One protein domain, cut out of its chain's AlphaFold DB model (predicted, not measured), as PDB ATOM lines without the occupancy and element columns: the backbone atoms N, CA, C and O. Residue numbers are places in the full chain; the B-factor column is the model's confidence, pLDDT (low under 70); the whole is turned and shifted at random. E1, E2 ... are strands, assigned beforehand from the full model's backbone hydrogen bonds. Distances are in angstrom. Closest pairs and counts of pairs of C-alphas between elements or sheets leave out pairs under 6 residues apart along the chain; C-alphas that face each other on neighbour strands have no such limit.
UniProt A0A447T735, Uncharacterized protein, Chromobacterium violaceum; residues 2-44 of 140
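What this domain is: This is residues 2 to 44 of the 140 residues of an uncharacterized protein of Chromobacterium violaceum (UniProt A0A447T735). A long, bent hairpin of two strands, E1 and E2, makes one arm of a flat V, and residues 2 to 18, a stretch with no named element that folds back on itself, make the other. The printed part has 43 residues, no named helix and two strands, E1 then E2, in one antiparallel sheet. The class is all strand, though only 19 residues are in named elements. It is loose, with a radius of gyration of the C-alphas of 13.1 A and spans of 34 by 28 by 11 A.

Where its parts are: E1, residues 19 to 27, measures 22.6 A and begins at C-alpha (-30.916, -8.910, 20.442). E2, residues 33 to 42, measures 25.5 A and ends at C-alpha (-27.431, -9.089, 17.690).

How they stand to each other: E1 and E2 form a hairpin with a tight link, antiparallel at 156 degrees. N 24 and O 36 are within hydrogen-bond range at 2.9 A, as are N 38 and O 22 at 2.8 A. E1 bends by 57 degrees at residue 22.

The domain as a whole: The C-alphas farthest apart, of Gly 31 and Asp 44, are 34.6 A apart. The printed part has no cut, and no printed residue has pLDDT under 70.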
ATOM      1  N   ILE A   2     -36.130 -11.229  28.282       93.00
ATOM      2  CA  ILE A   2     -37.599 -11.266  28.206       93.00
ATOM      3  C   ILE A   2     -38.171 -12.249  29.226       93.00
ATOM      4  O   ILE A   2     -37.553 -13.272  29.516       93.00
ATOM      5  N   THR A   3     -39.360 -11.951  29.743       95.88
ATOM      6  CA  THR A   3     -40.151 -12.893  30.538       95.88
ATOM      7  C   THR A   3     -41.550 -12.954  29.945       95.88
ATOM      8  O   THR A   3     -42.191 -11.916  29.788       95.88
ATOM      9  N   SER A   4     -42.024 -14.145  29.592       95.62
ATOM     10  CA  SER A   4     -43.389 -14.327  29.095       95.62
ATOM     11  C   SER A   4     -44.378 -14.328  30.261       95.62
ATOM     12  O   SER A   4     -44.187 -15.084  31.208       95.62
ATOM     13  N   LEU A   5     -45.444 -13.528  30.176       95.44
ATOM     14  CA  LEU A   5     -46.470 -13.447  31.229       95.44
ATOM     15  C   LEU A   5     -47.716 -14.300  30.948       95.44
ATOM     16  O   LEU A   5     -48.423 -14.666  31.877       95.44
ATOM     17  N   GLN A   6     -47.991 -14.602  29.677       96.12
ATOM     18  CA  GLN A   6     -49.225 -15.285  29.251       96.12
ATOM     19  C   GLN A   6     -48.991 -16.702  28.711       96.12
ATOM     20  O   GLN A   6     -49.938 -17.463  28.539       96.12
ATOM     21  N   LYS A   7     -47.736 -17.072  28.432       93.00
ATOM     22  CA  LYS A   7     -47.393 -18.392  27.902       93.00
ATOM     23  C   LYS A   7     -47.360 -19.406  29.050       93.00
ATOM     24  O   LYS A   7     -46.432 -19.371  29.852       93.00
ATOM     25  N   GLN A   8     -48.388 -20.254  29.134       92.38
ATOM     26  CA  GLN A   8     -48.530 -21.261  30.197       92.38
ATOM     27  C   GLN A   8     -47.599 -22.459  29.977       92.38
ATOM     28  O   GLN A   8     -46.887 -22.856  30.894       92.38
ATOM     29  N   GLU A   9     -47.530 -22.963  28.744       94.69
ATOM     30  CA  GLU A   9     -46.640 -24.065  28.372       94.69
ATOM     31  C   GLU A   9     -45.317 -23.534  27.811       94.69
ATOM     32  O   GLU A   9     -45.294 -22.789  26.828       94.69
ATOM     33  N   GLY A  10     -44.199 -23.907  28.437       93.75
ATOM     34  CA  GLY A  10     -42.864 -23.402  28.097       93.75
ATOM     35  C   GLY A  10     -42.684 -21.898  28.371       93.75
ATOM     36  O   GLY A  10     -42.366 -21.154  27.432       93.75
ATOM     37  N   PRO A  11     -42.897 -21.427  29.618       95.44
ATOM     38  CA  PRO A  11     -42.673 -20.035  29.979       95.44
ATOM     39  C   PRO A  11     -41.186 -19.681  29.875       95.44
ATOM     40  O   PRO A  11     -40.306 -20.409  30.332       95.44
ATOM     41  N   LEU A  12     -40.904 -18.517  29.301       96.94
ATOM     42  CA  LEU A  12     -39.568 -17.946  29.252       96.94
ATOM     43  C   LEU A  12     -39.383 -17.044  30.466       96.94
ATOM     44  O   LEU A  12     -40.143 -16.094  30.645       96.94
ATOM     45  N   ILE A  13     -38.368 -17.311  31.284       95.88
ATOM     46  CA  ILE A  13     -38.046 -16.505  32.466       95.88
ATOM     47  C   ILE A  13     -36.677 -15.874  32.258       95.88
ATOM     48  O   ILE A  13     -35.676 -16.577  32.155       95.88
ATOM     49  N   ARG A  14     -36.634 -14.536  32.191       96.00
ATOM     50  CA  ARG A  14     -35.407 -13.749  31.966       96.00
ATOM     51  C   ARG A  14     -34.550 -14.267  30.800       96.00
ATOM     52  O   ARG A  14     -33.327 -14.141  30.819       96.00
ATOM     53  N   TYR A  15     -35.191 -14.795  29.765       95.31
ATOM     54  CA  TYR A  15     -34.522 -15.386  28.617       95.31
ATOM     55  C   TYR A  15     -33.685 -14.337  27.872       95.31
ATOM     56  O   TYR A  15     -34.125 -13.200  27.641       95.31
ATOM     57  N   ARG A  16     -32.450 -14.701  27.524       93.06
ATOM     58  CA  ARG A  16     -31.531 -13.841  26.776       93.06
ATOM     59  C   ARG A  16     -31.747 -14.080  25.285       93.06
ATOM     60  O   ARG A  16     -31.222 -15.029  24.731       93.06
ATOM     61  N   ILE A  17     -32.497 -13.181  24.655       92.81
ATOM     62  CA  ILE A  17     -32.851 -13.265  23.231       92.81
ATOM     63  C   ILE A  17     -31.697 -12.981  22.264       92.81
ATOM     64  O   ILE A  17     -31.879 -13.190  21.076       92.81
ATOM     65  N   GLY A  18     -30.551 -12.481  22.740       91.75
ATOM     66  CA  GLY A  18     -29.391 -12.136  21.902       91.75
ATOM     67  C   GLY A  18     -29.470 -10.765  21.221       91.75
ATOM     68  O   GLY A  18     -28.424 -10.164  20.966       91.75
ATOM     69  N   ASP A  19     -30.676 -10.234  21.021       92.19
ATOM     70  CA  ASP A  19     -30.916  -8.910  20.442       92.19
ATOM     71  C   ASP A  19     -30.298  -7.784  21.285       92.19
ATOM     72  O   ASP A  19     -30.405  -7.750  22.517       92.19
ATOM     73  N   TYR A  20     -29.675  -6.841  20.587       93.62
ATOM     74  CA  TYR A  20     -29.068  -5.626  21.099       93.62
ATOM     75  C   TYR A  20     -29.851  -4.416  20.593       93.62
ATOM     76  O   TYR A  20     -30.217  -4.324  19.420       93.62
ATOM     77  N   GLY A  21     -30.124  -3.479  21.491       93.56
ATOM     78  CA  GLY A  21     -30.981  -2.345  21.197       93.56
ATOM     79  C   GLY A  21     -31.195  -1.463  22.415       93.56
ATOM     80  O   GLY A  21     -30.552  -1.636  23.454       93.56
ATOM     81  N   ARG A  22     -32.132  -0.527  22.295       94.81
ATOM     82  CA  ARG A  22     -32.527   0.389  23.375       94.81
ATOM     83  C   ARG A  22     -34.036   0.361  23.572       94.81
ATOM     84  O   ARG A  22     -34.786   0.182  22.622       94.81
ATOM     85  N   ILE A  23     -34.489   0.533  24.810       94.88
ATOM     86  CA  ILE A  23     -35.922   0.632  25.104       94.88
ATOM     87  C   ILE A  23     -36.351   2.088  24.959       94.88
ATOM     88  O   ILE A  23     -35.791   2.959  25.624       94.88
ATOM     89  N   LEU A  24     -37.349   2.339  24.116       95.19
ATOM     90  CA  LEU A  24     -37.937   3.656  23.884       95.19
ATOM     91  C   LEU A  24     -39.409   3.654  24.293       95.19
ATOM     92  O   LEU A  24     -40.065   2.615  24.257       95.19
ATOM     93  N   HIS A  25     -39.932   4.816  24.674       96.00
ATOM     94  CA  HIS A  25     -41.375   5.023  24.763       96.00
ATOM     95  C   HIS A  25     -41.875   5.518  23.406       96.00
ATOM     96  O   HIS A  25     -41.275   6.434  22.843       96.00
ATOM     97  N   GLN A  26     -42.934   4.912  22.876       94.31
ATOM     98  CA  GLN A  26     -43.562   5.334  21.628       94.31
ATOM     99  C   GLN A  26     -45.062   5.519  21.817       94.31
ATOM    100  O   GLN A  26     -45.728   4.636  22.356       94.31
ATOM    101  N   ASP A  27     -45.561   6.639  21.297       94.94
ATOM    102  CA  ASP A  27     -46.981   6.926  21.118       94.94
ATOM    103  C   ASP A  27     -47.310   6.827  19.624       94.94
ATOM    104  O   ASP A  27     -46.712   7.510  18.791       94.94
ATOM    105  N   CYS A  28     -48.238   5.942  19.270       89.25
ATOM    106  CA  CYS A  28     -48.650   5.691  17.897       89.25
ATOM    107  C   CYS A  28     -49.986   6.380  17.603       89.25
ATOM    108  O   CYS A  28     -50.897   6.379  18.430       89.25
ATOM    109  N   SER A  29     -50.151   6.900  16.385       94.12
ATOM    110  CA  SER A  29     -51.398   7.539  15.937       94.12
ATOM    111  C   SER A  29     -52.613   6.605  15.948       94.12
ATOM    112  O   SER A  29     -53.744   7.084  15.970       94.12
ATOM    113  N   CYS A  30     -52.409   5.283  15.987       93.62
ATOM    114  CA  CYS A  30     -53.483   4.305  16.174       93.62
ATOM    115  C   CYS A  30     -53.991   4.206  17.629       93.62
ATOM    116  O   CYS A  30     -54.902   3.425  17.899       93.62
ATOM    117  N   GLY A  31     -53.411   4.967  18.564       93.81
ATOM    118  CA  GLY A  31     -53.764   4.979  19.988       93.81
ATOM    119  C   GLY A  31     -52.955   4.009  20.855       93.81
ATOM    120  O   GLY A  31     -53.120   4.005  22.074       93.81
ATOM    121  N   ALA A  32     -52.070   3.201  20.264       91.94
ATOM    122  CA  ALA A  32     -51.142   2.366  21.024       91.94
ATOM    123  C   ALA A  32     -50.031   3.224  21.651       91.94
ATOM    124  O   ALA A  32     -49.426   4.050  20.972       91.94
ATOM    125  N   SER A  33     -49.738   2.997  22.930       94.94
ATOM    126  CA  SER A  33     -48.661   3.666  23.661       94.94
ATOM    127  C   SER A  33     -47.931   2.656  24.539       94.94
ATOM    128  O   SER A  33     -48.552   1.760  25.122       94.94
ATOM    129  N   GLY A  34     -46.606   2.757  24.625       94.88
ATOM    130  CA  GLY A  34     -45.837   1.886  25.503       94.88
ATOM    131  C   GLY A  34     -44.341   1.843  25.237       94.88
ATOM    132  O   GLY A  34     -43.782   2.582  24.430       94.88
ATOM    133  N   ARG A  35     -43.677   0.943  25.969       94.31
ATOM    134  CA  ARG A  35     -42.245   0.678  25.810       94.31
ATOM    135  C   ARG A  35     -42.018  -0.316  24.681       94.31
ATOM    136  O   ARG A  35     -42.546  -1.426  24.734       94.31
ATOM    137  N   VAL A  36     -41.172   0.055  23.734       92.69
ATOM    138  CA  VAL A  36     -40.765  -0.771  22.595       92.69
ATOM    139  C   VAL A  36     -39.251  -0.942  22.580       92.69
ATOM    140  O   VAL A  36     -38.514  -0.099  23.096       92.69
ATOM    141  N   LEU A  37     -38.782  -2.048  22.008       93.81
ATOM    142  CA  LEU A  37     -37.366  -2.255  21.730       93.81
ATOM    143  C   LEU A  37     -37.046  -1.675  20.352       93.81
ATOM    144  O   LEU A  37     -37.561  -2.151  19.348       93.81
ATOM    145  N   ASP A  38     -36.169  -0.680  20.321       93.88
ATOM    146  CA  ASP A  38     -35.513  -0.214  19.106       93.88
ATOM    147  C   ASP A  38     -34.323  -1.141  18.820       93.88
ATOM    148  O   ASP A  38     -33.317  -1.122  19.543       93.88
ATOM    149  N   TYR A  39     -34.505  -2.034  17.844       92.81
ATOM    150  CA  TYR A  39     -33.573  -3.107  17.499       92.81
ATOM    151  C   TYR A  39     -32.401  -2.568  16.674       92.81
ATOM    152  O   TYR A  39     -32.592  -2.010  15.599       92.81
ATOM    153  N   ILE A  40     -31.180  -2.768  17.174       92.31
ATOM    154  CA  ILE A  40     -29.941  -2.319  16.522       92.31
ATOM    155  C   ILE A  40     -29.215  -3.498  15.865       92.31
ATOM    156  O   ILE A  40     -28.592  -3.336  14.821       92.31
ATOM    157  N   GLY A  41     -29.274  -4.687  16.465       89.44
ATOM    158  CA  GLY A  41     -28.582  -5.864  15.948       89.44
ATOM    159  C   GLY A  41     -28.558  -7.010  16.949       89.44
ATOM    160  O   GLY A  41     -29.356  -7.042  17.882       89.44
ATOM    161  N   ARG A  42     -27.619  -7.945  16.785       90.81
ATOM    162  CA  ARG A  42     -27.431  -9.089  17.690       90.81
ATOM    163  C   ARG A  42     -26.074  -9.050  18.382       90.81
ATOM    164  O   ARG A  42     -25.117  -8.485  17.868       90.81
ATOM    165  N   SER A  43     -26.002  -9.671  19.556       89.62
ATOM    166  CA  SER A  43     -24.794  -9.755  20.395       89.62
ATOM    167  C   SER A  43     -24.227 -11.170  20.534       89.62
ATOM    168  O   SER A  43     -23.254 -11.367  21.255       89.62
ATOM    169  N   ASP A  44     -24.846 -12.158  19.890       90.50
ATOM    170  CA  ASP A  44     -24.544 -13.586  20.033       90.50
ATOM    171  C   ASP A  44     -23.899 -14.215  18.789       90.50
ATOM    172  O   ASP A  44     -23.722 -15.426  18.738       90.50
TER     173      ASP A  44